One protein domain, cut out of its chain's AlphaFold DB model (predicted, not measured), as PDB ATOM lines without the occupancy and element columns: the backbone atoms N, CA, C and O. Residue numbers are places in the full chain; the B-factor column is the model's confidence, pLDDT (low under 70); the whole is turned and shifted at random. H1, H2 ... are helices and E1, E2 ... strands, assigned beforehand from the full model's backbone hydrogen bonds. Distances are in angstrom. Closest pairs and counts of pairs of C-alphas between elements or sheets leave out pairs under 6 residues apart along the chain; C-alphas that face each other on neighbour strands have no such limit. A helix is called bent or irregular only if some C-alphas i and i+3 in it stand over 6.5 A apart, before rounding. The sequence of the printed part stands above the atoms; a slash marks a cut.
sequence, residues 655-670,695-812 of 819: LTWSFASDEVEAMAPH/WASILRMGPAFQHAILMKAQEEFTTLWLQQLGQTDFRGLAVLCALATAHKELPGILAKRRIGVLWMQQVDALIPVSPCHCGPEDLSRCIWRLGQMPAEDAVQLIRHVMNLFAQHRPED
ATOM      1  N   LEU A 655     126.496 149.250 129.326       96.06
ATOM      2  CA  LEU A 655     126.891 148.396 128.222       96.06
ATOM      3  C   LEU A 655     127.445 149.287 127.132       96.06
ATOM      4  O   LEU A 655     126.760 150.205 126.672       96.06
ATOM      5  N   THR A 656     128.683 149.020 126.756       96.06
ATOM      6  CA  THR A 656     129.357 149.726 125.677       96.06
ATOM      7  C   THR A 656     129.436 148.808 124.483       96.06
ATOM      8  O   THR A 656     129.801 147.642 124.610       96.06
ATOM      9  N   TRP A 657     129.012 149.325 123.341       96.62
ATOM     10  CA  TRP A 657     128.901 148.561 122.110       96.62
ATOM     11  C   TRP A 657     129.210 149.472 120.917       96.62
ATOM     12  O   TRP A 657     129.167 150.702 121.026       96.62
ATOM     13  N   SER A 658     129.548 148.876 119.779       96.38
ATOM     14  CA  SER A 658     129.814 149.596 118.530       96.38
ATOM     15  C   SER A 658     129.464 148.726 117.330       96.38
ATOM     16  O   SER A 658     129.500 147.508 117.444       96.38
ATOM     17  N   PHE A 659     129.184 149.319 116.168       95.38
ATOM     18  CA  PHE A 659     128.966 148.546 114.933       95.38
ATOM     19  C   PHE A 659     130.229 147.835 114.417       95.38
ATOM     20  O   PHE A 659     130.121 146.913 113.614       95.38
ATOM     21  N   ALA A 660     131.412 148.243 114.887       94.06
ATOM     22  CA  ALA A 660     132.692 147.655 114.495       94.06
ATOM     23  C   ALA A 660     133.041 146.366 115.265       94.06
ATOM     24  O   ALA A 660     133.955 145.653 114.854       94.06
ATOM     25  N   SER A 661     132.350 146.065 116.374       92.50
ATOM     26  CA  SER A 661     132.620 144.897 117.221       92.50
ATOM     27  C   SER A 661     131.328 144.202 117.648       92.50
ATOM     28  O   SER A 661     130.365 144.850 118.051       92.50
ATOM     29  N   ASP A 662     131.328 142.870 117.620       89.94
ATOM     30  CA  ASP A 662     130.248 142.062 118.200       89.94
ATOM     31  C   ASP A 662     130.327 142.005 119.738       89.94
ATOM     32  O   ASP A 662     129.376 141.575 120.400       89.94
ATOM     33  N   GLU A 663     131.456 142.418 120.320       93.56
ATOM     34  CA  GLU A 663     131.669 142.390 121.761       93.56
ATOM     35  C   GLU A 663     130.923 143.545 122.437       93.56
ATOM     36  O   GLU A 663     131.107 144.724 122.127       93.56
ATOM     37  N   VAL A 664     130.061 143.190 123.392       95.62
ATOM     38  CA  VAL A 664     129.405 144.146 124.286       95.62
ATOM     39  C   VAL A 664     130.150 144.128 125.609       95.62
ATOM     40  O   VAL A 664     130.028 143.185 126.394       95.62
ATOM     41  N   GLU A 665     130.900 145.188 125.879       95.56
ATOM     42  CA  GLU A 665     131.620 145.329 127.135       95.56
ATOM     43  C   GLU A 665     130.689 145.882 128.215       95.56
ATOM     44  O   GLU A 665     130.212 147.022 128.163       95.56
ATOM     45  N   ALA A 666     130.436 145.065 129.235       94.31
ATOM     46  CA  ALA A 666     129.770 145.504 130.449       94.31
ATOM     47  C   ALA A 666     130.771 146.272 131.324       94.31
ATOM     48  O   ALA A 666     131.474 145.697 132.156       94.31
ATOM     49  N   MET A 667     130.837 147.591 131.144       90.44
ATOM     50  CA  MET A 667     131.673 148.441 131.980       90.44
ATOM     51  C   MET A 667     130.985 148.657 133.327       90.44
ATOM     52  O   MET A 667     130.078 149.482 133.471       90.44
ATOM     53  N   ALA A 668     131.443 147.922 134.342       80.56
ATOM     54  CA  ALA A 668     131.280 148.377 135.711       80.56
ATOM     55  C   ALA A 668     132.141 149.645 135.847       80.56
ATOM     56  O   ALA A 668     133.345 149.564 135.594       80.56
ATOM     57  N   PRO A 669     131.567 150.814 136.177       71.25
ATOM     58  CA  PRO A 669     132.329 152.048 136.328       71.25
ATOM     59  C   PRO A 669     133.512 151.799 137.261       71.25
ATOM     60  O   PRO A 669     133.357 151.552 138.459       71.25
ATOM     61  N   HIS A 670     134.709 151.801 136.675       64.12
ATOM     62  CA  HIS A 670     135.936 151.570 137.407       64.12
ATOM     63  C   HIS A 670     136.040 152.715 138.414       64.12
ATOM     64  O   HIS A 670     136.146 153.882 138.023       64.12
ATOM     65  N   TRP A 695     121.286 150.638 152.077       83.69
ATOM     66  CA  TRP A 695     120.139 151.119 151.310       83.69
ATOM     67  C   TRP A 695     120.074 150.528 149.905       83.69
ATOM     68  O   TRP A 695     118.994 150.146 149.474       83.69
ATOM     69  N   ALA A 696     121.204 150.404 149.213       82.81
ATOM     70  CA  ALA A 696     121.289 149.758 147.913       82.81
ATOM     71  C   ALA A 696     120.906 148.280 148.024       82.81
ATOM     72  O   ALA A 696     120.069 147.817 147.264       82.81
ATOM     73  N   SER A 697     121.399 147.570 149.040       84.38
ATOM     74  CA  SER A 697     120.989 146.186 149.302       84.38
ATOM     75  C   SER A 697     119.482 146.067 149.589       84.38
ATOM     76  O   SER A 697     118.795 145.268 148.959       84.38
ATOM     77  N   ILE A 698     118.945 146.921 150.472       83.56
ATOM     78  CA  ILE A 698     117.515 146.961 150.833       83.56
ATOM     79  C   ILE A 698     116.651 147.241 149.600       83.56
ATOM     80  O   ILE A 698     115.715 146.503 149.315       83.56
ATOM     81  N   LEU A 699     116.989 148.282 148.838       83.44
ATOM     82  CA  LEU A 699     116.239 148.712 147.660       83.44
ATOM     83  C   LEU A 699     116.546 147.879 146.408       83.44
ATOM     84  O   LEU A 699     115.999 148.187 145.346       83.44
ATOM     85  N   ARG A 700     117.399 146.852 146.538       81.94
ATOM     86  CA  ARG A 700     117.913 145.998 145.458       81.94
ATOM     87  C   ARG A 700     118.500 146.804 144.300       81.94
ATOM     88  O   ARG A 700     118.267 146.510 143.142       81.94
ATOM     89  N   MET A 701     119.250 147.841 144.632       80.62
ATOM     90  CA  MET A 701     120.040 148.627 143.695       80.62
ATOM     91  C   MET A 701     121.455 148.049 143.602       80.62
ATOM     92  O   MET A 701     121.985 147.515 144.583       80.62
ATOM     93  N   GLY A 702     122.080 148.188 142.436       84.38
ATOM     94  CA  GLY A 702     123.501 147.903 142.233       84.38
ATOM     95  C   GLY A 702     123.822 146.850 141.164       84.38
ATOM     96  O   GLY A 702     122.921 146.269 140.552       84.38
ATOM     97  N   PRO A 703     125.122 146.568 140.947       85.06
ATOM     98  CA  PRO A 703     125.597 145.860 139.756       85.06
ATOM     99  C   PRO A 703     125.072 144.429 139.620       85.06
ATOM    100  O   PRO A 703     124.694 144.015 138.531       85.06
ATOM    101  N   ALA A 704     124.996 143.677 140.724       86.31
ATOM    102  CA  ALA A 704     124.499 142.298 140.701       86.31
ATOM    103  C   ALA A 704     123.035 142.222 140.239       86.31
ATOM    104  O   ALA A 704     122.647 141.316 139.505       86.31
ATOM    105  N   PHE A 705     122.227 143.200 140.645       85.94
ATOM    106  CA  PHE A 705     120.827 143.284 140.260       85.94
ATOM    107  C   PHE A 705     120.665 143.744 138.815       85.94
ATOM    108  O   PHE A 705     119.926 143.137 138.050       85.94
ATOM    109  N   GLN A 706     121.420 144.762 138.414       89.06
ATOM    110  CA  GLN A 706     121.462 145.232 137.032       89.06
ATOM    111  C   GLN A 706     121.939 144.139 136.060       89.06
ATOM    112  O   GLN A 706     121.416 144.037 134.955       89.06
ATOM    113  N   HIS A 707     122.854 143.265 136.489       89.50
ATOM    114  CA  HIS A 707     123.242 142.077 135.730       89.50
ATOM    115  C   HIS A 707     122.093 141.061 135.621       89.50
ATOM    116  O   HIS A 707     121.874 140.489 134.560       89.50
ATOM    117  N   ALA A 708     121.315 140.847 136.687       87.88
ATOM    118  CA  ALA A 708     120.125 139.996 136.613       87.88
ATOM    119  C   ALA A 708     119.068 140.562 135.642       87.88
ATOM    120  O   ALA A 708     118.473 139.801 134.883       87.88
ATOM    121  N   ILE A 709     118.883 141.889 135.615       87.31
ATOM    122  CA  ILE A 709     118.022 142.574 134.632       87.31
ATOM    123  C   ILE A 709     118.528 142.340 133.219       87.31
ATOM    124  O   ILE A 709     117.741 142.011 132.342       87.31
ATOM    125  N   LEU A 710     119.834 142.492 133.005       92.12
ATOM    126  CA  LEU A 710     120.463 142.281 131.709       92.12
ATOM    127  C   LEU A 710     120.215 140.866 131.176       92.12
ATOM    128  O   LEU A 710     119.741 140.713 130.054       92.12
ATOM    129  N   MET A 711     120.490 139.848 131.996       91.69
ATOM    130  CA  MET A 711     120.289 138.446 131.611       91.69
ATOM    131  C   MET A 711     118.827 138.162 131.273       91.69
ATOM    132  O   MET A 711     118.533 137.513 130.273       91.69
ATOM    133  N   LYS A 712     117.907 138.698 132.077       88.75
ATOM    134  CA  LYS A 712     116.477 138.562 131.828       88.75
ATOM    135  C   LYS A 712     116.041 139.281 130.551       88.75
ATOM    136  O   LYS A 712     115.284 138.711 129.777       88.75
ATOM    137  N   ALA A 713     116.505 140.505 130.315       90.69
ATOM    138  CA  ALA A 713     116.193 141.241 129.094       90.69
ATOM    139  C   ALA A 713     116.672 140.457 127.861       90.69
ATOM    140  O   ALA A 713     115.949 140.320 126.880       90.69
ATOM    141  N   GLN A 714     117.861 139.856 127.925       93.50
ATOM    142  CA  GLN A 714     118.352 138.990 126.858       93.50
ATOM    143  C   GLN A 714     117.456 137.756 126.639       93.50
ATOM    144  O   GLN A 714     117.152 137.420 125.494       93.50
ATOM    145  N   GLU A 715     117.010 137.093 127.708       92.38
ATOM    146  CA  GLU A 715     116.091 135.948 127.644       92.38
ATOM    147  C   GLU A 715     114.726 136.332 127.045       92.38
ATOM    148  O   GLU A 715     114.231 135.657 126.139       92.38
ATOM    149  N   GLU A 716     114.140 137.446 127.490       90.25
ATOM    150  CA  GLU A 716     112.867 137.966 126.974       90.25
ATOM    151  C   GLU A 716     112.971 138.351 125.501       90.25
ATOM    152  O   GLU A 716     112.091 138.012 124.711       90.25
ATOM    153  N   PHE A 717     114.061 139.010 125.107       93.81
ATOM    154  CA  PHE A 717     114.301 139.357 123.713       93.81
ATOM    155  C   PHE A 717     114.453 138.114 122.834       93.81
ATOM    156  O   PHE A 717     113.863 138.039 121.759       93.81
ATOM    157  N   THR A 718     115.189 137.111 123.316       93.75
ATOM    158  CA  THR A 718     115.355 135.831 122.614       93.75
ATOM    159  C   THR A 718     114.010 135.118 122.465       93.75
ATOM    160  O   THR A 718     113.688 134.614 121.392       93.75
ATOM    161  N   THR A 719     113.185 135.128 123.513       92.25
ATOM    162  CA  THR A 719     111.835 134.547 123.501       92.25
ATOM    163  C   THR A 719     110.926 135.273 122.510       92.25
ATOM    164  O   THR A 719     110.275 134.631 121.688       92.25
ATOM    165  N   LEU A 720     110.924 136.609 122.535       92.25
ATOM    166  CA  LEU A 720     110.198 137.452 121.585       92.25
ATOM    167  C   LEU A 720     110.614 137.129 120.139       92.25
ATOM    168  O   LEU A 720     109.760 136.868 119.295       92.25
ATOM    169  N   TRP A 721     111.919 137.079 119.864       94.25
ATOM    170  CA  TRP A 721     112.462 136.826 118.529       94.25
ATOM    171  C   TRP A 721     112.152 135.421 117.999       94.25
ATOM    172  O   TRP A 721     111.672 135.270 116.873       94.25
ATOM    173  N   LEU A 722     112.398 134.389 118.809       94.19
ATOM    174  CA  LEU A 722     112.242 133.001 118.377       94.19
ATOM    175  C   LEU A 722     110.775 132.565 118.354       94.19
ATOM    176  O   LEU A 722     110.331 131.942 117.393       94.19
ATOM    177  N   GLN A 723     110.009 132.877 119.405       92.88
ATOM    178  CA  GLN A 723     108.657 132.338 119.575       92.88
ATOM    179  C   GLN A 723     107.585 133.235 118.963       92.88
ATOM    180  O   GLN A 723     106.708 132.739 118.261       92.88
ATOM    181  N   GLN A 724     107.632 134.545 119.223       90.75
ATOM    182  CA  GLN A 724     106.562 135.451 118.787       90.75
ATOM    183  C   GLN A 724     106.784 135.953 117.358       90.75
ATOM    184  O   GLN A 724     105.828 136.074 116.598       90.75
ATOM    185  N   LEU A 725     108.038 136.210 116.978       92.44
ATOM    186  CA  LEU A 725     108.397 136.690 115.639       92.44
ATOM    187  C   LEU A 725     108.763 135.557 114.661       92.44
ATOM    188  O   LEU A 725     108.962 135.816 113.472       92.44
ATOM    189  N   GLY A 726     108.835 134.307 115.135       93.88
ATOM    190  CA  GLY A 726     109.020 133.112 114.304       93.88
ATOM    191  C   GLY A 726     110.357 133.055 113.561       93.88
ATOM    192  O   GLY A 726     110.416 132.527 112.450       93.88
ATOM    193  N   GLN A 727     111.417 133.641 114.120       95.25
ATOM    194  CA  GLN A 727     112.747 133.664 113.505       95.25
ATOM    195  C   GLN A 727     113.632 132.537 114.064       95.25
ATOM    196  O   GLN A 727     113.444 132.099 115.193       95.25
ATOM    197  N   THR A 728     114.594 132.043 113.276       93.06
ATOM    198  CA  THR A 728     115.400 130.852 113.630       93.06
ATOM    199  C   THR A 728     116.855 131.144 113.981       93.06
ATOM    200  O   THR A 728     117.483 130.333 114.654       93.06
ATOM    201  N   ASP A 729     117.406 132.267 113.519       87.94
ATOM    202  CA  ASP A 729     118.791 132.668 113.781       87.94
ATOM    203  C   ASP A 729     118.785 133.976 114.572       87.94
ATOM    204  O   ASP A 729     118.104 134.933 114.194       87.94
ATOM    205  N   PHE A 730     119.498 134.004 115.695       79.00
ATOM    206  CA  PHE A 730     119.579 135.168 116.565       79.00
ATOM    207  C   PHE A 730     121.035 135.563 116.781       79.00
ATOM    208  O   PHE A 730     121.812 134.814 117.373       79.00
ATOM    209  N   ARG A 731     121.394 136.778 116.352       70.38
ATOM    210  CA  ARG A 731     122.734 137.330 116.563       70.38
ATOM    211  C   ARG A 731     122.725 138.424 117.629       70.38
ATOM    212  O   ARG A 731     122.374 139.563 117.350       70.38
ATOM    213  N   GLY A 732     123.200 138.043 118.817       85.44
ATOM    214  CA  GLY A 732     123.969 138.879 119.747       85.44
ATOM    215  C   GLY A 732     123.226 139.922 120.594       85.44
ATOM    216  O   GLY A 732     122.292 140.591 120.164       85.44
ATOM    217  N   LEU A 733     123.738 140.135 121.811       94.62
ATOM    218  CA  LEU A 733     123.362 141.241 122.704       94.62
ATOM    219  C   LEU A 733     123.601 142.623 122.056       94.62
ATOM    220  O   LEU A 733     122.893 143.575 122.373       94.62
ATOM    221  N   ALA A 734     124.546 142.726 121.112       95.88
ATOM    222  CA  ALA A 734     124.881 143.962 120.401       95.88
ATOM    223  C   ALA A 734     123.697 144.550 119.613       95.88
ATOM    224  O   ALA A 734     123.467 145.758 119.668       95.88
ATOM    225  N   VAL A 735     122.887 143.707 118.958       96.06
ATOM    226  CA  VAL A 735     121.681 144.149 118.234       96.06
ATOM    227  C   VAL A 735     120.656 144.740 119.200       96.06
ATOM    228  O   VAL A 735     120.100 145.808 118.943       96.06
ATOM    229  N   LEU A 736     120.443 144.088 120.346       96.19
ATOM    230  CA  LEU A 736     119.537 144.593 121.375       96.19
ATOM    231  C   LEU A 736     120.032 145.925 121.958       96.19
ATOM    232  O   LEU A 736     119.235 146.844 122.145       96.19
ATOM    233  N   CYS A 737     121.339 146.046 122.204       97.19
ATOM    234  CA  CYS A 737     121.966 147.286 122.649       97.19
ATOM    235  C   CYS A 737     121.784 148.422 121.630       97.19
ATOM    236  O   CYS A 737     121.445 149.536 122.028       97.19
ATOM    237  N   ALA A 738     121.924 148.137 120.331       96.81
ATOM    238  CA  ALA A 738     121.694 149.103 119.259       96.81
ATOM    239  C   ALA A 738     120.256 149.608 119.217       96.81
ATOM    240  O   ALA A 738     120.011 150.818 119.232       96.81
ATOM    241  N   LEU A 739     119.298 148.683 119.265       97.00
ATOM    242  CA  LEU A 739     117.881 149.017 119.336       97.00
ATOM    243  C   LEU A 739     117.568 149.838 120.590       97.00
ATOM    244  O   LEU A 739     116.859 150.837 120.505       97.00
ATOM    245  N   ALA A 740     118.126 149.462 121.741       96.62
ATOM    246  CA  ALA A 740     117.903 150.163 123.000       96.62
ATOM    247  C   ALA A 740     118.520 151.564 123.031       96.62
ATOM    248  O   ALA A 740     117.887 152.483 123.547       96.62
ATOM    249  N   THR A 741     119.716 151.758 122.470       96.69
ATOM    250  CA  THR A 741     120.317 153.091 122.331       96.69
ATOM    251  C   THR A 741     119.481 153.960 121.393       96.69
ATOM    252  O   THR A 741     119.130 155.068 121.780       96.69
ATOM    253  N   ALA A 742     119.066 153.448 120.229       96.25
ATOM    254  CA  ALA A 742     118.223 154.200 119.295       96.25
ATOM    255  C   ALA A 742     116.845 154.527 119.895       96.25
ATOM    256  O   ALA A 742     116.298 155.606 119.682       96.25
ATOM    257  N   HIS A 743     116.302 153.623 120.715       95.31
ATOM    258  CA  HIS A 743     115.032 153.823 121.406       95.31
ATOM    259  C   HIS A 743     115.050 155.005 122.385       95.31
ATOM    260  O   HIS A 743     114.010 155.629 122.583       95.31
ATOM    261  N   LYS A 744     116.195 155.326 123.005       93.00
ATOM    262  CA  LYS A 744     116.308 156.464 123.940       93.00
ATOM    263  C   LYS A 744     115.966 157.794 123.290       93.00
ATOM    264  O   LYS A 744     115.364 158.642 123.943       93.00
ATOM    265  N   GLU A 745     116.353 157.937 122.029       91.25
ATOM    266  CA  GLU A 745     116.165 159.152 121.243       91.25
ATOM    267  C   GLU A 745     114.765 159.215 120.614       91.25
ATOM    268  O   GLU A 745     114.335 160.261 120.128       91.25
ATOM    269  N   LEU A 746     114.003 158.113 120.650       89.00
ATOM    270  CA  LEU A 746     112.631 158.115 120.165       89.00
ATOM    271  C   LEU A 746     111.701 158.853 121.136       89.00
ATOM    272  O   LEU A 746     111.701 158.576 122.342       89.00
ATOM    273  N   PRO A 747     110.793 159.699 120.619       80.94
ATOM    274  CA  PRO A 747     109.707 160.241 121.416       80.94
ATOM    275  C   PRO A 747     108.922 159.131 122.129       80.94
ATOM    276  O   PRO A 747     108.587 158.080 121.564       80.94
ATOM    277  N   GLY A 748     108.599 159.367 123.402       71.31
ATOM    278  CA  GLY A 748     107.840 158.411 124.216       71.31
ATOM    279  C   GLY A 748     106.443 158.113 123.660       71.31
ATOM    280  O   GLY A 748     105.913 157.034 123.894       71.31
ATOM    281  N   ILE A 749     105.879 159.040 122.880       68.62
ATOM    282  CA  ILE A 749     104.569 158.927 122.235       68.62
ATOM    283  C   ILE A 749     104.810 158.998 120.726       68.62
ATOM    284  O   ILE A 749     105.170 160.047 120.198       68.62
ATOM    285  N   LEU A 750     104.682 157.859 120.047       73.88
ATOM    286  CA  LEU A 750     104.748 157.757 118.590       73.88
ATOM    287  C   LEU A 750     103.623 156.838 118.128       73.88
ATOM    288  O   LEU A 750     103.429 155.767 118.707       73.88
ATOM    289  N   ALA A 751     102.941 157.219 117.049       72.94
ATOM    290  CA  ALA A 751     101.943 156.370 116.412       72.94
ATOM    291  C   ALA A 751     102.567 155.024 116.007       72.94
ATOM    292  O   ALA A 751     103.614 155.004 115.354       72.94
ATOM    293  N   LYS A 752     101.908 153.907 116.355       78.31
ATOM    294  CA  LYS A 752     102.460 152.541 116.224       78.31
ATOM    295  C   LYS A 752     103.102 152.255 114.859       78.31
ATOM    296  O   LYS A 752     104.196 151.708 114.815       78.31
ATOM    297  N   ARG A 753     102.475 152.698 113.763       77.75
ATOM    298  CA  ARG A 753     102.956 152.478 112.385       77.75
ATOM    299  C   ARG A 753     104.239 153.239 112.026       77.75
ATOM    300  O   ARG A 753     104.969 152.812 111.145       77.75
ATOM    301  N   ARG A 754     104.522 154.376 112.674       82.75
ATOM    302  CA  ARG A 754     105.735 155.175 112.400       82.75
ATOM    303  C   ARG A 754     106.917 154.769 113.272       82.75
ATOM    304  O   ARG A 754     108.039 155.163 112.967       82.75
ATOM    305  N   ILE A 755     106.672 153.995 114.335       89.69
ATOM    306  CA  ILE A 755     107.717 153.575 115.273       89.69
ATOM    307  C   ILE A 755     108.827 152.847 114.523       89.69
ATOM    308  O   ILE A 755     109.969 153.259 114.653       89.69
ATOM    309  N   GLY A 756     108.506 151.842 113.700       93.88
ATOM    310  CA  GLY A 756     109.522 151.066 112.979       93.88
ATOM    311  C   GLY A 756     110.434 151.936 112.112       93.88
ATOM    312  O   GLY A 756     111.652 151.866 112.250       93.88
ATOM    313  N   VAL A 757     109.854 152.820 111.294       93.81
ATOM    314  CA  VAL A 757     110.609 153.692 110.375       93.81
ATOM    315  C   VAL A 757     111.481 154.698 111.124       93.81
ATOM    316  O   VAL A 757     112.666 154.821 110.829       93.81
ATOM    317  N   LEU A 758     110.923 155.405 112.113       94.25
ATOM    318  CA  LEU A 758     111.697 156.367 112.906       94.25
ATOM    319  C   LEU A 758     112.792 155.668 113.712       94.25
ATOM    320  O   LEU A 758     113.875 156.217 113.881       94.25
ATOM    321  N   TRP A 759     112.533 154.452 114.192       96.94
ATOM    322  CA  TRP A 759     113.524 153.670 114.920       96.94
ATOM    323  C   TRP A 759     114.677 153.250 114.014       96.94
ATOM    324  O   TRP A 759     115.823 153.423 114.412       96.94
ATOM    325  N   MET A 760     114.405 152.799 112.784       97.31
ATOM    326  CA  MET A 760     115.457 152.529 111.792       97.31
ATOM    327  C   MET A 760     116.317 153.773 111.544       97.31
ATOM    328  O   MET A 760     117.536 153.687 111.643       97.31
ATOM    329  N   GLN A 761     115.694 154.942 111.346       96.12
ATOM    330  CA  GLN A 761     116.416 156.209 111.156       96.12
ATOM    331  C   GLN A 761     117.300 156.570 112.357       96.12
ATOM    332  O   GLN A 761     118.417 157.049 112.181       96.12
ATOM    333  N   GLN A 762     116.819 156.336 113.583       96.75
ATOM    334  CA  GLN A 762     117.633 156.549 114.779       96.75
ATOM    335  C   GLN A 762     118.791 155.555 114.863       96.75
ATOM    336  O   GLN A 762     119.874 155.951 115.270       96.75
ATOM    337  N   VAL A 763     118.609 154.296 114.452       97.06
ATOM    338  CA  VAL A 763     119.715 153.329 114.385       97.06
ATOM    339  C   VAL A 763     120.767 153.779 113.367       97.06
ATOM    340  O   VAL A 763     121.955 153.741 113.683       97.06
ATOM    341  N   ASP A 764     120.354 154.262 112.193       96.75
ATOM    342  CA  ASP A 764     121.274 154.783 111.170       96.75
ATOM    343  C   ASP A 764     122.090 155.973 111.701       96.75
ATOM    344  O   ASP A 764     123.296 156.074 111.470       96.75
ATOM    345  N   ALA A 765     121.455 156.847 112.488       96.25
ATOM    346  CA  ALA A 765     122.112 157.989 113.119       96.25
ATOM    347  C   ALA A 765     123.173 157.597 114.170       96.25
ATOM    348  O   ALA A 765     124.028 158.421 114.498       96.25
ATOM    349  N   LEU A 766     123.164 156.354 114.677       95.88
ATOM    350  CA  LEU A 766     124.168 155.861 115.630       95.88
ATOM    351  C   LEU A 766     125.465 155.389 114.965       95.88
ATOM    352  O   LEU A 766     126.480 155.297 115.648       95.88
ATOM    353  N   ILE A 767     125.465 155.110 113.658       94.00
ATOM    354  CA  ILE A 767     126.648 154.623 112.924       94.00
ATOM    355  C   ILE A 767     127.882 155.527 113.126       94.00
ATOM    356  O   ILE A 767     128.941 154.998 113.478       94.00
ATOM    357  N   PRO A 768     127.802 156.868 112.969       91.44
ATOM    358  CA  PRO A 768     128.955 157.740 113.206       91.44
ATOM    359  C   PRO A 768     129.298 157.922 114.696       91.44
ATOM    360  O   PRO A 768     130.370 158.432 115.018       91.44
ATOM    361  N   VAL A 769     128.409 157.530 115.614       86.06
ATOM    362  CA  VAL A 769     128.542 157.748 117.061       86.06
ATOM    363  C   VAL A 769     129.041 156.456 117.713       86.06
ATOM    364  O   VAL A 769     128.283 155.703 118.311       86.06
ATOM    365  N   SER A 770     130.334 156.163 117.593       85.88
ATOM    366  CA  SER A 770     130.961 154.995 118.230       85.88
ATOM    367  C   SER A 770     132.060 155.437 119.205       85.88
ATOM    368  O   SER A 770     132.903 156.246 118.809       85.88
ATOM    369  N   PRO A 771     132.099 154.934 120.459       93.31
ATOM    370  CA  PRO A 771     131.241 153.893 121.038       93.31
ATOM    371  C   PRO A 771     129.889 154.412 121.572       93.31
ATOM    372  O   PRO A 771     129.779 155.539 122.055       93.31
ATOM    373  N   CYS A 772     128.866 153.554 121.540       95.81
ATOM    374  CA  CYS A 772     127.527 153.820 122.074       95.81
ATOM    375  C   CYS A 772     127.329 153.207 123.468       95.81
ATOM    376  O   CYS A 772     127.967 152.216 123.829       95.81
ATOM    377  N   HIS A 773     126.379 153.758 124.240       95.31
ATOM    378  CA  HIS A 773     126.063 153.276 125.588       95.31
ATOM    379  C   HIS A 773     124.566 153.013 125.808       95.31
ATOM    380  O   HIS A 773     123.702 153.854 125.532       95.31
ATOM    381  N   CYS A 774     124.245 151.874 126.419       95.81
ATOM    382  CA  CYS A 774     122.913 151.586 126.957       95.81
ATOM    383  C   CYS A 774     122.988 150.959 128.354       95.81
ATOM    384  O   CYS A 774     124.039 150.483 128.779       95.81
ATOM    385  N   GLY A 775     121.894 151.033 129.110       93.81
ATOM    386  CA  GLY A 775     121.746 150.386 130.410       93.81
ATOM    387  C   GLY A 775     120.653 149.310 130.387       93.81
ATOM    388  O   GLY A 775     119.841 149.272 129.460       93.81
ATOM    389  N   PRO A 776     120.567 148.457 131.421       91.62
ATOM    390  CA  PRO A 776     119.594 147.359 131.465       91.62
ATOM    391  C   PRO A 776     118.119 147.798 131.398       91.62
ATOM    392  O   PRO A 776     117.286 147.110 130.804       91.62
ATOM    393  N   GLU A 777     117.784 148.964 131.963       87.44
ATOM    394  CA  GLU A 777     116.432 149.534 131.853       87.44
ATOM    395  C   GLU A 777     116.068 149.886 130.404       87.44
ATOM    396  O   GLU A 777     114.913 149.744 130.003       87.44
ATOM    397  N   ASP A 778     117.049 150.327 129.614       92.56
ATOM    398  CA  ASP A 778     116.839 150.711 128.219       92.56
ATOM    399  C   ASP A 778     116.534 149.482 127.362       92.56
ATOM    400  O   ASP A 778     115.635 149.529 126.523       92.56
ATOM    401  N   LEU A 779     117.222 148.365 127.633       94.12
ATOM    402  CA  LEU A 779     116.951 147.074 126.998       94.12
ATOM    403  C   LEU A 779     115.523 146.612 127.296       94.12
ATOM    404  O   LEU A 779     114.785 146.261 126.382       94.12
ATOM    405  N   SER A 780     115.105 146.679 128.561       88.94
ATOM    406  CA  SER A 780     113.765 146.244 128.979       88.94
ATOM    407  C   SER A 780     112.665 147.079 128.306       88.94
ATOM    408  O   SER A 780     111.685 146.537 127.793       88.94
ATOM    409  N   ARG A 781     112.844 148.408 128.231       87.50
ATOM    410  CA  ARG A 781     111.908 149.304 127.523       87.50
ATOM    411  C   ARG A 781     111.887 149.050 126.017       87.50
ATOM    412  O   ARG A 781     110.814 149.079 125.421       87.50
ATOM    413  N   CYS A 782     113.053 148.796 125.425       94.06
ATOM    414  CA  CYS A 782     113.201 148.433 124.019       94.06
ATOM    415  C   CYS A 782     112.410 147.158 123.691       94.06
ATOM    416  O   CYS A 782     111.557 147.191 122.807       94.06
ATOM    417  N   ILE A 783     112.604 146.077 124.453       92.62
ATOM    418  CA  ILE A 783     111.908 144.792 124.256       92.62
ATOM    419  C   ILE A 783     110.403 144.962 124.403       92.62
ATOM    420  O   ILE A 783     109.642 144.497 123.557       92.62
ATOM    421  N   TRP A 784     109.970 145.666 125.453       87.75
ATOM    422  CA  TRP A 784     108.553 145.928 125.668       87.75
ATOM    423  C   TRP A 784     107.938 146.665 124.477       87.75
ATOM    424  O   TRP A 784     106.884 146.264 123.986       87.75
ATOM    425  N   ARG A 785     108.602 147.713 123.971       88.56
ATOM    426  CA  ARG A 785     108.091 148.491 122.837       88.56
ATOM    427  C   ARG A 785     108.104 147.694 121.538       88.56
ATOM    428  O   ARG A 785     107.162 147.805 120.760       88.56
ATOM    429  N   LEU A 786     109.122 146.868 121.336       92.81
ATOM    430  CA  LEU A 786     109.222 145.960 120.202       92.81
ATOM    431  C   LEU A 786     108.084 144.926 120.205       92.81
ATOM    432  O   LEU A 786     107.471 144.698 119.169       92.81
ATOM    433  N   GLY A 787     107.726 144.376 121.369       89.25
ATOM    434  CA  GLY A 787     106.588 143.460 121.513       89.25
ATOM    435  C   GLY A 787     105.214 144.102 121.266       89.25
ATOM    436  O   GLY A 787     104.231 143.394 121.079       89.25
ATOM    437  N   GLN A 788     105.126 145.437 121.251       84.81
ATOM    438  CA  GLN A 788     103.902 146.176 120.904       84.81
ATOM    439  C   GLN A 788     103.788 146.496 119.404       84.81
ATOM    440  O   GLN A 788     102.753 147.021 118.971       84.81
ATOM    441  N   MET A 789     104.842 146.242 118.622       90.50
ATOM    442  CA  MET A 789     104.861 146.480 117.181       90.50
ATOM    443  C   MET A 789     104.206 145.319 116.420       90.50
ATOM    444  O   MET A 789     104.224 144.182 116.895       90.50
ATOM    445  N   PRO A 790     103.651 145.572 115.219       91.06
ATOM    446  CA  PRO A 790     103.337 144.497 114.287       91.06
ATOM    447  C   PRO A 790     104.571 143.616 114.062       91.06
ATOM    448  O   PRO A 790     105.685 144.129 113.926       91.06
ATOM    449  N   ALA A 791     104.378 142.296 114.017       93.94
ATOM    450  CA  ALA A 791     105.485 141.346 113.910       93.94
ATOM    451  C   ALA A 791     106.369 141.614 112.677       93.94
ATOM    452  O   ALA A 791     107.591 141.525 112.764       93.94
ATOM    453  N   GLU A 792     105.764 142.004 111.553       94.75
ATOM    454  CA  GLU A 792     106.473 142.348 110.314       94.75
ATOM    455  C   GLU A 792     107.407 143.555 110.497       94.75
ATOM    456  O   GLU A 792     108.594 143.458 110.183       94.75
ATOM    457  N   ASP A 793     106.909 144.647 111.090       94.88
ATOM    458  CA  ASP A 793     107.689 145.864 111.353       94.88
ATOM    459  C   ASP A 793     108.845 145.591 112.329       94.88
ATOM    460  O   ASP A 793     109.961 146.079 112.140       94.88
ATOM    461  N   ALA A 794     108.590 144.796 113.377       95.31
ATOM    462  CA  ALA A 794     109.600 144.408 114.361       95.31
ATOM    463  C   ALA A 794     110.722 143.575 113.717       95.31
ATOM    464  O   ALA A 794     111.906 143.837 113.938       95.31
ATOM    465  N   VAL A 795     110.357 142.601 112.878       95.94
ATOM    466  CA  VAL A 795     111.315 141.772 112.137       95.94
ATOM    467  C   VAL A 795     112.117 142.610 111.145       95.94
ATOM    468  O   VAL A 795     113.333 142.440 111.053       95.94
ATOM    469  N   GLN A 796     111.469 143.524 110.421       96.12
ATOM    470  CA  GLN A 796     112.149 144.412 109.480       96.12
ATOM    471  C   GLN A 796     113.169 145.304 110.194       96.12
ATOM    472  O   GLN A 796     114.302 145.419 109.731       96.12
ATOM    473  N   LEU A 797     112.795 145.887 111.337       96.31
ATOM    474  CA  LEU A 797     113.680 146.714 112.156       96.31
ATOM    475  C   LEU A 797     114.912 145.926 112.619       96.31
ATOM    476  O   LEU A 797     116.034 146.390 112.445       96.31
ATOM    477  N   ILE A 798     114.725 144.720 113.157       96.00
ATOM    478  CA  ILE A 798     115.843 143.896 113.640       96.00
ATOM    479  C   ILE A 798     116.765 143.487 112.489       96.00
ATOM    480  O   ILE A 798     117.984 143.600 112.614       96.00
ATOM    481  N   ARG A 799     116.205 143.069 111.346       95.75
ATOM    482  CA  ARG A 799     116.998 142.733 110.152       95.75
ATOM    483  C   ARG A 799     117.792 143.929 109.640       95.75
ATOM    484  O   ARG A 799     118.940 143.753 109.248       95.75
ATOM    485  N   HIS A 800     117.210 145.128 109.674       96.62
ATOM    486  CA  HIS A 800     117.913 146.362 109.325       96.62
ATOM    487  C   HIS A 800     119.154 146.553 110.200       96.62
ATOM    488  O   HIS A 800     120.259 146.672 109.677       96.62
ATOM    489  N   VAL A 801     119.006 146.451 111.524       96.31
ATOM    490  CA  VAL A 801     120.139 146.555 112.460       96.31
ATOM    491  C   VAL A 801     121.186 145.466 112.204       96.31
ATOM    492  O   VAL A 801     122.377 145.761 112.149       96.31
ATOM    493  N   MET A 802     120.767 144.213 111.992       95.12
ATOM    494  CA  MET A 802     121.681 143.107 111.678       95.12
ATOM    495  C   MET A 802     122.476 143.356 110.388       95.12
ATOM    496  O   MET A 802     123.676 143.078 110.346       95.12
ATOM    497  N   ASN A 803     121.834 143.905 109.354       95.62
ATOM    498  CA  ASN A 803     122.497 144.255 108.100       95.62
ATOM    499  C   ASN A 803     123.535 145.366 108.304       95.62
ATOM    500  O   ASN A 803     124.616 145.288 107.726       95.62
ATOM    501  N   LEU A 804     123.254 146.356 109.157       95.69
ATOM    502  CA  LEU A 804     124.220 147.408 109.487       95.69
ATOM    503  C   LEU A 804     125.464 146.852 110.193       95.69
ATOM    504  O   LEU A 804     126.574 147.229 109.824       95.69
ATOM    505  N   PHE A 805     125.301 145.921 111.140       94.88
ATOM    506  CA  PHE A 805     126.436 145.218 111.763       94.88
ATOM    507  C   PHE A 805     127.251 144.415 110.743       94.88
ATOM    508  O   PHE A 805     128.476 144.403 110.808       94.88
ATOM    509  N   ALA A 806     126.593 143.764 109.779       93.75
ATOM    510  CA  ALA A 806     127.288 143.032 108.724       93.75
ATOM    511  C   ALA A 806     128.081 143.961 107.784       93.75
ATOM    512  O   ALA A 806     129.174 143.601 107.364       93.75
ATOM    513  N   GLN A 807     127.551 145.151 107.479       95.44
ATOM    514  CA  GLN A 807     128.188 146.130 106.589       95.44
ATOM    515  C   GLN A 807     129.391 146.846 107.215       95.44
ATOM    516  O   GLN A 807     130.323 147.195 106.500       95.44
ATOM    517  N   HIS A 808     129.376 147.082 108.528       94.56
ATOM    518  CA  HIS A 808     130.401 147.877 109.222       94.56
ATOM    519  C   HIS A 808     131.445 147.027 109.955       94.56
ATOM    520  O   HIS A 808     132.290 147.564 110.675       94.56
ATOM    521  N   ARG A 809     131.408 145.703 109.775       91.12
ATOM    522  CA  ARG A 809     132.409 144.804 110.342       91.12
ATOM    523  C   ARG A 809     133.743 144.985 109.599       91.12
ATOM    524  O   ARG A 809     133.759 144.844 108.377       91.12
ATOM    525  N   PRO A 810     134.862 145.261 110.294       87.12
ATOM    526  CA  PRO A 810     136.162 145.381 109.644       87.12
ATOM    527  C   PRO A 810     136.563 144.051 108.986       87.12
ATOM    528  O   PRO A 810     136.628 143.010 109.653       87.12
ATOM    529  N   GLU A 811     136.852 144.095 107.680       85.12
ATOM    530  CA  GLU A 811     137.283 142.934 106.877       85.12
ATOM    531  C   GLU A 811     138.581 142.294 107.416       85.12
ATOM    532  O   GLU A 811     138.819 141.101 107.224       85.12
ATOM    533  N   ASP A 812     139.376 143.045 108.187       64.88
ATOM    534  CA  ASP A 812     140.693 142.637 108.700       64.88
ATOM    535  C   ASP A 812     140.666 141.547 109.793       64.88
ATOM    536  O   ASP A 812     141.700 140.955 110.118       64.88
TER     537      ASP A 812
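What this domain is: This is residues 655 to 670 and 695 to 812 of the 819 residues of the protein "Lgals3bpb protein" of Symbiodinium natans (UniProt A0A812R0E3). Helix H3 makes the core, with a small sheet of three strands covering one side of it and two pairs of nearly parallel helices, H2 with H5 and H4 with H6, packed round the rest. Short H1, beyond the first residue of H2, lies farthest from the middle. The 134 printed residues have six named helices and three named strands, in the order E1 E2 H1 H2 H3 H4 E3 H5 H6; the sheet runs E2 E1 E3, antiparallel, and the class is mostly helix. The whole is compact, with a radius of gyration of the C-alphas of 14.9 A and spans of 43 by 38 by 30 A.

Where its parts are: In the sheet, E1 is residues 655 to 658, 10.2 A long from C-alpha 655 at (126.891, 148.396, 128.222); E2 is 661 to 667, 15.2 A; E3 is 772 to 774, 7.1 A. H3 is 733 to 745, 19.4 A. H2 is 703 to 724, 30.2 A, and H5 is 776 to 787, 16.8 A. H4 is 752 to 766, 22.0 A, and only just irregular, with C-alphas 753 and 756 6.7 A apart. H6 is 791 to 807, 24.3 A, ending at C-alpha 807 at (128.188, 146.130, 106.589). H1 is 695 to 698, 4.9 A.

How they stand to each other: E1 and E2 form a hairpin, with N 656 and O 665 2.9 A apart, within hydrogen-bond range. E1 and E3 are antiparallel, with N 655 and O 774 2.8 A apart, also within range. H3 is on one face of the sheet, making two layers, a helix on one face of a sheet, with a height over the sheet of 7.9 A; it lies over E1 and E3 and runs across the strands, at 84 degrees to E1 on the local plane. H3 touches H5 about perpendicular at 86 degrees, closest at the C-alphas of Ala 740 and Cys 782, 5.1 A. H3 touches H4 about perpendicular at 73 degrees, closest at the C-alphas of Ala 742 and Gln 762, 5.1 A. Residues 735 to 739 of H3 touch residues 798 to 802 of H6, closest at the C-alphas of Val 735 and Val 801, 6.4 A. H2 and H5 touch at a shallow tilt of 16 degrees, the same way, closest at the C-alphas of Leu 710 and Pro 776, 5.2 A. H4 and H6 touch at a shallow tilt of 10 degrees, the same way, closest at the C-alphas of Gly 756 and Asp 793, 5.8 A. H1 touches no helix. Each O i to N i+4 pair is within hydrogen-bond range in H2, H5 and H6, against 8 of 9 in H3 and 9 of 11 in H4; H1 is too short for one.

The domain as a whole: The C-alphas farthest apart are those of Ile 698 and Glu 811, 48.4 A. Residues 671 to 694 are not printed, and C-alphas 670 and 695 are 21.0 A apart across the cut. Of the links printed whole, none is long. Mean pLDDT of the printed part is 90.4; residues 670, 749 and 812 are under 70.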